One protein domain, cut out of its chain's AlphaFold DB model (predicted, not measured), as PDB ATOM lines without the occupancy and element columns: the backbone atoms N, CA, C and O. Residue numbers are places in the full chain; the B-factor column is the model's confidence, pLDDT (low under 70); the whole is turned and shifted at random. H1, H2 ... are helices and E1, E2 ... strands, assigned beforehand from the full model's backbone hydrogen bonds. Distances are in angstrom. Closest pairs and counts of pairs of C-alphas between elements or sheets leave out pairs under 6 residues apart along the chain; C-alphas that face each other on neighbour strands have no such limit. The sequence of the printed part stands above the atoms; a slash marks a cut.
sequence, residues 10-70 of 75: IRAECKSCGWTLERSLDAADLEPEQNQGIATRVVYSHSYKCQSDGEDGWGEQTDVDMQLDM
ATOM      1  N   ILE A  10     -63.725 127.132 125.768       86.31
ATOM      2  CA  ILE A  10     -63.707 127.556 124.368       86.31
ATOM      3  C   ILE A  10     -64.155 129.003 124.296       86.31
ATOM      4  O   ILE A  10     -65.249 129.334 124.758       86.31
ATOM      5  N   ARG A  11     -63.330 129.833 123.664       90.25
ATOM      6  CA  ARG A  11     -63.639 131.221 123.331       90.25
ATOM      7  C   ARG A  11     -63.662 131.371 121.820       90.25
ATOM      8  O   ARG A  11     -62.795 130.825 121.140       90.25
ATOM      9  N   ALA A  12     -64.640 132.084 121.288       88.31
ATOM     10  CA  ALA A  12     -64.660 132.458 119.886       88.31
ATOM     11  C   ALA A  12     -65.117 133.902 119.708       88.31
ATOM     12  O   ALA A  12     -65.997 134.356 120.437       88.31
ATOM     13  N   GLU A  13     -64.543 134.599 118.733       90.50
ATOM     14  CA  GLU A  13     -64.903 135.971 118.381       90.50
ATOM     15  C   GLU A  13     -64.981 136.134 116.862       90.50
ATOM     16  O   GLU A  13     -64.081 135.744 116.120       90.50
ATOM     17  N   CYS A  14     -66.073 136.727 116.396       87.25
ATOM     18  CA  CYS A  14     -66.265 137.142 115.019       87.25
ATOM     19  C   CYS A  14     -65.845 138.605 114.884       87.25
ATOM     20  O   CYS A  14     -66.546 139.502 115.359       87.25
ATOM     21  N   LYS A  15     -64.725 138.864 114.207       82.69
ATOM     22  CA  LYS A  15     -64.182 140.224 114.051       82.69
ATOM     23  C   LYS A  15     -65.066 141.149 113.213       82.69
ATOM     24  O   LYS A  15     -64.947 142.365 113.347       82.69
ATOM     25  N   SER A  16     -65.947 140.601 112.376       82.31
ATOM     26  CA  SER A  16     -66.802 141.411 111.506       82.31
ATOM     27  C   SER A  16     -68.015 142.012 112.218       82.31
ATOM     28  O   SER A  16     -68.342 143.175 111.991       82.31
ATOM     29  N   CYS A  17     -68.682 141.249 113.095       82.44
ATOM     30  CA  CYS A  17     -69.876 141.718 113.817       82.44
ATOM     31  C   CYS A  17     -69.690 141.857 115.333       82.44
ATOM     32  O   CYS A  17     -70.607 142.314 116.016       82.44
ATOM     33  N   GLY A  18     -68.535 141.455 115.873       84.19
ATOM     34  CA  GLY A  18     -68.252 141.461 117.309       84.19
ATOM     35  C   GLY A  18     -68.990 140.373 118.096       84.19
ATOM     36  O   GLY A  18     -69.084 140.463 119.318       84.19
ATOM     37  N   TRP A  19     -69.554 139.362 117.426       86.50
ATOM     38  CA  TRP A  19     -70.169 138.221 118.108       86.50
ATOM     39  C   TRP A  19     -69.112 137.427 118.871       86.50
ATOM     40  O   TRP A  19     -68.073 137.087 118.311       86.50
ATOM     41  N   THR A  20     -69.406 137.085 120.125       90.81
ATOM     42  CA  THR A  20     -68.533 136.266 120.965       90.81
ATOM     43  C   THR A  20     -69.257 135.029 121.493       90.81
ATOM     44  O   THR A  20     -70.472 135.021 121.706       90.81
ATOM     45  N   LEU A  21     -68.490 133.965 121.713       88.50
ATOM     46  CA  LEU A  21     -68.910 132.743 122.389       88.50
ATOM     47  C   LEU A  21     -67.874 132.410 123.454       88.50
ATOM     48  O   LEU A  21     -66.704 132.259 123.134       88.50
ATOM     49  N   GLU A  22     -68.315 132.217 124.689       88.56
ATOM     50  CA  GLU A  22     -67.511 131.594 125.735       88.56
ATOM     51  C   GLU A  22     -68.274 130.388 126.282       88.56
ATOM     52  O   GLU A  22     -69.469 130.476 126.585       88.56
ATOM     53  N   ARG A  23     -67.615 129.231 126.347       83.88
ATOM     54  CA  ARG A  23     -68.238 127.990 126.806       83.88
ATOM     55  C   ARG A  23     -67.240 127.122 127.554       83.88
ATOM     56  O   ARG A  23     -66.251 126.680 126.974       83.88
ATOM     57  N   SER A  24     -67.548 126.827 128.812       84.62
ATOM     58  CA  SER A  24     -66.803 125.834 129.584       84.62
ATOM     59  C   SER A  24     -67.068 124.422 129.061       84.62
ATOM     60  O   SER A  24     -68.207 124.081 128.725       84.62
ATOM     61  N   LEU A  25     -66.028 123.596 128.980       80.25
ATOM     62  CA  LEU A  25     -66.117 122.221 128.493       80.25
ATOM     63  C   LEU A  25     -66.807 121.279 129.482       80.25
ATOM     64  O   LEU A  25     -67.362 120.274 129.049       80.25
ATOM     65  N   ASP A  26     -66.842 121.620 130.765       80.06
ATOM     66  CA  ASP A  26     -67.538 120.870 131.821       80.06
ATOM     67  C   ASP A  26     -69.014 121.270 131.995       80.06
ATOM     68  O   ASP A  26     -69.723 120.736 132.848       80.06
ATOM     69  N   ALA A  27     -69.501 122.222 131.196       77.94
ATOM     70  CA  ALA A  27     -70.853 122.728 131.342       77.94
ATOM     71  C   ALA A  27     -71.912 121.690 130.927       77.94
ATOM     72  O   ALA A  27     -71.768 120.994 129.921       77.94
ATOM     73  N   ALA A  28     -73.053 121.721 131.623       67.31
ATOM     74  CA  ALA A  28     -74.297 121.040 131.249       67.31
ATOM     75  C   ALA A  28     -74.267 119.496 131.253       67.31
ATOM     76  O   ALA A  28     -74.982 118.890 130.457       67.31
ATOM     77  N   ASP A  29     -73.485 118.871 132.145       79.00
ATOM     78  CA  ASP A  29     -73.354 117.401 132.271       79.00
ATOM     79  C   ASP A  29     -72.995 116.703 130.943       79.00
ATOM     80  O   ASP A  29     -73.342 115.546 130.701       79.00
ATOM     81  N   LEU A  30     -72.314 117.425 130.050       79.00
ATOM     82  CA  LEU A  30     -71.819 116.900 128.785       79.00
ATOM     83  C   LEU A  30     -70.354 116.514 128.923       79.00
ATOM     84  O   LEU A  30     -69.582 117.191 129.602       79.00
ATOM     85  N   GLU A  31     -69.953 115.470 128.202       83.06
ATOM     86  CA  GLU A  31     -68.538 115.139 128.088       83.06
ATOM     87  C   GLU A  31     -67.787 116.290 127.383       83.06
ATOM     88  O   GLU A  31     -68.312 116.859 126.412       83.06
ATOM     89  N   PRO A  32     -66.546 116.614 127.794       81.75
ATOM     90  CA  PRO A  32     -65.766 117.712 127.216       81.75
ATOM     91  C   PRO A  32     -65.686 117.689 125.682       81.75
ATOM     92  O   PRO A  32     -65.863 118.718 125.029       81.75
ATOM     93  N   GLU A  33     -65.507 116.510 125.082       82.38
ATOM     94  CA  GLU A  33     -65.458 116.344 123.621       82.38
ATOM     95  C   GLU A  33     -66.789 116.700 122.938       82.38
ATOM     96  O   GLU A  33     -66.813 117.290 121.854       82.38
ATOM     97  N   GLN A  34     -67.917 116.379 123.577       84.62
ATOM     98  CA  GLN A  34     -69.244 116.718 123.061       84.62
ATOM     99  C   GLN A  34     -69.466 118.227 123.117       84.62
ATOM    100  O   GLN A  34     -69.944 118.820 122.145       84.62
ATOM    101  N   ASN A  35     -69.080 118.854 124.228       84.19
ATOM    102  CA  ASN A  35     -69.173 120.298 124.393       84.19
ATOM    103  C   ASN A  35     -68.300 121.044 123.380       84.19
ATOM    104  O   ASN A  35     -68.760 122.016 122.773       84.19
ATOM    105  N   GLN A  36     -67.090 120.541 123.125       84.94
ATOM    106  CA  GLN A  36     -66.216 121.057 122.079       84.94
ATOM    107  C   GLN A  36     -66.861 120.940 120.696       84.94
ATOM    108  O   GLN A  36     -66.919 121.925 119.961       84.94
ATOM    109  N   GLY A  37     -67.413 119.773 120.352       85.81
ATOM    110  CA  GLY A  37     -68.093 119.570 119.072       85.81
ATOM    111  C   GLY A  37     -69.292 120.502 118.867       85.81
ATOM    112  O   GLY A  37     -69.525 120.978 117.752       85.81
ATOM    113  N   ILE A  38     -70.042 120.803 119.931       87.94
ATOM    114  CA  ILE A  38     -71.140 121.777 119.894       87.94
ATOM    115  C   ILE A  38     -70.596 123.184 119.646       87.94
ATOM    116  O   ILE A  38     -71.077 123.856 118.733       87.94
ATOM    117  N   ALA A  39     -69.588 123.618 120.406       87.19
ATOM    118  CA  ALA A  39     -68.999 124.947 120.260       87.19
ATOM    119  C   ALA A  39     -68.442 125.168 118.845       87.19
ATOM    120  O   ALA A  39     -68.788 126.158 118.200       87.19
ATOM    121  N   THR A  40     -67.697 124.199 118.304       86.81
ATOM    122  CA  THR A  40     -67.184 124.254 116.928       86.81
ATOM    123  C   THR A  40     -68.309 124.371 115.901       86.81
ATOM    124  O   THR A  40     -68.202 125.148 114.958       86.81
ATOM    125  N   ARG A  41     -69.422 123.642 116.071       89.56
ATOM    126  CA  ARG A  41     -70.580 123.745 115.161       89.56
ATOM    127  C   ARG A  41     -71.265 125.105 115.233       89.56
ATOM    128  O   ARG A  41     -71.727 125.591 114.203       89.56
ATOM    129  N   VAL A  42     -71.341 125.710 116.418       87.94
ATOM    130  CA  VAL A  42     -71.890 127.061 116.597       87.94
ATOM    131  C   VAL A  42     -71.008 128.082 115.884       87.94
ATOM    132  O   VAL A  42     -71.524 128.849 115.076       87.94
ATOM    133  N   VAL A  43     -69.692 128.031 116.109       87.62
ATOM    134  CA  VAL A  43     -68.701 128.888 115.435       87.62
ATOM    135  C   VAL A  43     -68.776 128.723 113.919       87.62
ATOM    136  O   VAL A  43     -68.939 129.704 113.196       87.62
ATOM    137  N   TYR A  44     -68.761 127.480 113.435       86.62
ATOM    138  CA  TYR A  44     -68.885 127.182 112.012       86.62
ATOM    139  C   TYR A  44     -70.197 127.735 111.453       86.62
ATOM    140  O   TYR A  44     -70.181 128.472 110.477       86.62
ATOM    141  N   SER A  45     -71.339 127.487 112.102       85.69
ATOM    142  CA  SER A  45     -72.615 128.048 111.646       85.69
ATOM    143  C   SER A  45     -72.632 129.577 111.663       85.69
ATOM    144  O   SER A  45     -73.341 130.148 110.836       85.69
ATOM    145  N   HIS A  46     -71.932 130.226 112.593       85.19
ATOM    146  CA  HIS A  46     -71.831 131.680 112.636       85.19
ATOM    147  C   HIS A  46     -71.009 132.207 111.457       85.19
ATOM    148  O   HIS A  46     -71.467 133.123 110.783       85.19
ATOM    149  N   SER A  47     -69.882 131.559 111.129       82.81
ATOM    150  CA  SER A  47     -69.029 131.950 109.996       82.81
ATOM    151  C   SER A  47     -69.771 132.013 108.652       82.81
ATOM    152  O   SER A  47     -69.421 132.820 107.805       82.81
ATOM    153  N   TYR A  48     -70.837 131.222 108.461       77.94
ATOM    154  CA  TYR A  48     -71.672 131.268 107.245       77.94
ATOM    155  C   TYR A  48     -72.885 132.199 107.330       77.94
ATOM    156  O   TYR A  48     -73.514 132.473 106.315       77.94
ATOM    157  N   LYS A  49     -73.297 132.600 108.535       76.56
ATOM    158  CA  LYS A  49     -74.545 133.352 108.764       76.56
ATOM    159  C   LYS A  49     -74.303 134.775 109.245       76.56
ATOM    160  O   LYS A  49     -75.265 135.464 109.582       76.56
ATOM    161  N   CYS A  50     -73.048 135.194 109.337       75.25
ATOM    162  CA  CYS A  50     -72.690 136.520 109.786       75.25
ATOM    163  C   CYS A  50     -73.254 137.567 108.811       75.25
ATOM    164  O   CYS A  50     -72.806 137.696 107.677       75.25
ATOM    165  N   GLN A  51     -74.289 138.293 109.240       65.31
ATOM    166  CA  GLN A  51     -75.016 139.239 108.384       65.31
ATOM    167  C   GLN A  51     -74.264 140.561 108.162       65.31
ATOM    168  O   GLN A  51     -74.687 141.363 107.336       65.31
ATOM    169  N   SER A  52     -73.165 140.805 108.886       62.47
ATOM    170  CA  SER A  52     -72.312 141.982 108.673       62.47
ATOM    171  C   SER A  52     -71.520 141.920 107.366       62.47
ATOM    172  O   SER A  52     -71.076 142.961 106.892       62.47
ATOM    173  N   ASP A  53     -71.370 140.727 106.779       55.66
ATOM    174  CA  ASP A  53     -70.454 140.485 105.655       55.66
ATOM    175  C   ASP A  53     -71.191 140.471 104.303       55.66
ATOM    176  O   ASP A  53     -70.585 140.282 103.251       55.66
ATOM    177  N   GLY A  54     -72.500 140.750 104.293       49.75
ATOM    178  CA  GLY A  54     -73.228 141.034 103.060       49.75
ATOM    179  C   GLY A  54     -74.746 141.030 103.216       49.75
ATOM    180  O   GLY A  54     -75.324 140.102 103.778       49.75
ATOM    181  N   GLU A  55     -75.395 142.036 102.625       49.12
ATOM    182  CA  GLU A  55     -76.856 142.186 102.499       49.12
ATOM    183  C   GLU A  55     -77.564 141.015 101.771       49.12
ATOM    184  O   GLU A  55     -78.788 140.981 101.729       49.12
ATOM    185  N   ASP A  56     -76.832 140.012 101.269       51.72
ATOM    186  CA  ASP A  56     -77.353 138.925 100.430       51.72
ATOM    187  C   ASP A  56     -77.052 137.511 100.971       51.72
ATOM    188  O   ASP A  56     -76.764 136.597 100.208       51.72
ATOM    189  N   GLY A  57     -77.110 137.290 102.290       49.66
ATOM    190  CA  GLY A  57     -77.410 135.983 102.926       49.66
ATOM    191  C   GLY A  57     -76.518 134.754 102.639       49.66
ATOM    192  O   GLY A  57     -76.786 133.692 103.199       49.66
ATOM    193  N   TRP A  58     -75.489 134.881 101.799       52.16
ATOM    194  CA  TRP A  58     -74.537 133.843 101.374       52.16
ATOM    195  C   TRP A  58     -73.151 134.440 101.043       52.16
ATOM    196  O   TRP A  58     -72.389 133.850 100.276       52.16
ATOM    197  N   GLY A  59     -72.847 135.632 101.573       48.03
ATOM    198  CA  GLY A  59     -71.554 136.308 101.419       48.03
ATOM    199  C   GLY A  59     -70.436 135.602 102.188       48.03
ATOM    200  O   GLY A  59     -70.720 134.819 103.088       48.03
ATOM    201  N   GLU A  60     -69.192 135.840 101.764       56.59
ATOM    202  CA  GLU A  60     -67.934 135.228 102.219       56.59
ATOM    203  C   GLU A  60     -67.927 134.723 103.669       56.59
ATOM    204  O   GLU A  60     -68.372 135.402 104.588       56.59
ATOM    205  N   GLN A  61     -67.384 133.514 103.869       62.69
ATOM    206  CA  GLN A  61     -67.246 132.932 105.198       62.69
ATOM    207  C   GLN A  61     -66.457 133.896 106.093       62.69
ATOM    208  O   GLN A  61     -65.281 134.158 105.836       62.69
ATOM    209  N   THR A  62     -67.103 134.413 107.134       69.12
ATOM    210  CA  THR A  62     -66.459 135.303 108.091       69.12
ATOM    211  C   THR A  62     -65.411 134.542 108.878       69.12
ATOM    212  O   THR A  62     -65.671 133.442 109.374       69.12
ATOM    213  N   ASP A  63     -64.243 135.153 109.041       77.06
ATOM    214  CA  ASP A  63     -63.210 134.606 109.905       77.06
ATOM    215  C   ASP A  63     -63.628 134.758 111.376       77.06
ATOM    216  O   ASP A  63     -63.897 135.863 111.864       77.06
ATOM    217  N   VAL A  64     -63.732 133.626 112.070       77.38
ATOM    218  CA  VAL A  64     -64.073 133.566 113.492       77.38
ATOM    219  C   VAL A  64     -62.897 132.935 114.217       77.38
ATOM    220  O   VAL A  64     -62.620 131.744 114.058       77.38
ATOM    221  N   ASP A  65     -62.225 133.729 115.045       83.00
ATOM    222  CA  ASP A  65     -61.086 133.273 115.829       83.00
ATOM    223  C   ASP A  65     -61.584 132.402 116.976       83.00
ATOM    224  O   ASP A  65     -62.236 132.899 117.890       83.00
ATOM    225  N   MET A  66     -61.269 131.106 116.946       83.88
ATOM    226  CA  MET A  66     -61.588 130.165 118.020       83.88
ATOM    227  C   MET A  66     -60.323 129.784 118.791       83.88
ATOM    228  O   MET A  66     -59.337 129.323 118.214       83.88
ATOM    229  N   GLN A  67     -60.375 129.914 120.113       85.19
ATOM    230  CA  GLN A  67     -59.316 129.533 121.037       85.19
ATOM    231  C   GLN A  67     -59.829 128.500 122.037       85.19
ATOM    232  O   GLN A  67     -60.935 128.612 122.569       85.19
ATOM    233  N   LEU A  68     -59.001 127.489 122.294       80.00
ATOM    234  CA  LEU A  68     -59.217 126.513 123.352       80.00
ATOM    235  C   LEU A  68     -58.210 126.779 124.469       80.00
ATOM    236  O   LEU A  68     -57.006 126.618 124.274       80.00
ATOM    237  N   ASP A  69     -58.720 127.159 125.631       80.50
ATOM    238  CA  ASP A  69     -57.936 127.390 126.834       80.50
ATOM    239  C   ASP A  69     -58.100 126.204 127.785       80.50
ATOM    240  O   ASP A  69     -59.121 126.050 128.446       80.50
ATOM    241  N   MET A  70     -57.081 125.352 127.857       69.81
ATOM    242  CA  MET A  70     -57.067 124.187 128.747       69.81
ATOM    243  C   MET A  70     -56.630 124.538 130.178       69.81
ATOM    244  O   MET A  70     -56.371 123.628 130.956       69.81
TER     245      MET A  70
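Overview. This is residues 10 to 70 of the 75 residues of an uncharacterized protein of Natrarchaeobius chitinivorans (UniProt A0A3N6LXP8). One long helix, H1, packs lengthwise over one face of a small three-stranded antiparallel sheet whose other face is bare, two layers that run along the same axis. The unnamed stretch of residues 50 to 63 loops out past the end of H1 before E3 folds back into the sheet. The printed part has 61 residues, with E1, E2, H1 and E3 in that order along it; the sheet's order is E2, E1, E3, and the class is mixed, helices and strands. The whole is a rod, spanning 39 by 16 by 13 A, and only just compact, close to loose, with a radius of gyration of the C-alphas of 12.6 A.

Along the chain. Find C-alpha 10 at (-63.707, 127.556, 124.368); from there E1 runs through residues 10 to 14. E2 follows at residues 20 to 24. Next look at C-alpha 32 at (-65.766, 117.712, 127.216), where H1 begins; it covers residues 32 to 49, 25.7 A long. E3, residues 64 to 69, is 15.9 A long and ends at C-alpha 69, at (-57.936, 127.390, 126.834).

Arrangement. E1, the inner strand, forms a hairpin with E2, antiparallel at 174 degrees; look for N 12 and O 21, 2.8 A apart. On its other side E1 is antiparallel to E3 at 162 degrees, with N 67 and O 11 at 2.8 A. H1 is on the sheet at a height over the sheet of 9.2 A, over E1, and runs along the strands, at 1 degree to E1 on the local plane. The closest C-alphas of H1 and E1 are those of Val 43 and Ala 12, 7.0 A apart. E2, H1 and E3 make a split strand-helix-strand unit, two strands running the same way with E1 between them, and its crossover is right-handed. In H1 every O i to N i+4 pair is within hydrogen-bond range.

Size, cuts and confidence. The two C-alphas farthest apart are those of Asp 29 and Glu 55, 38.9 A. The printed part has no cut. The link from H1 to E3, 14 residues, is long. Mean pLDDT of the printed part is 77.9; look for values under 70 at residue 28, residues 51 to 62 and residue 70.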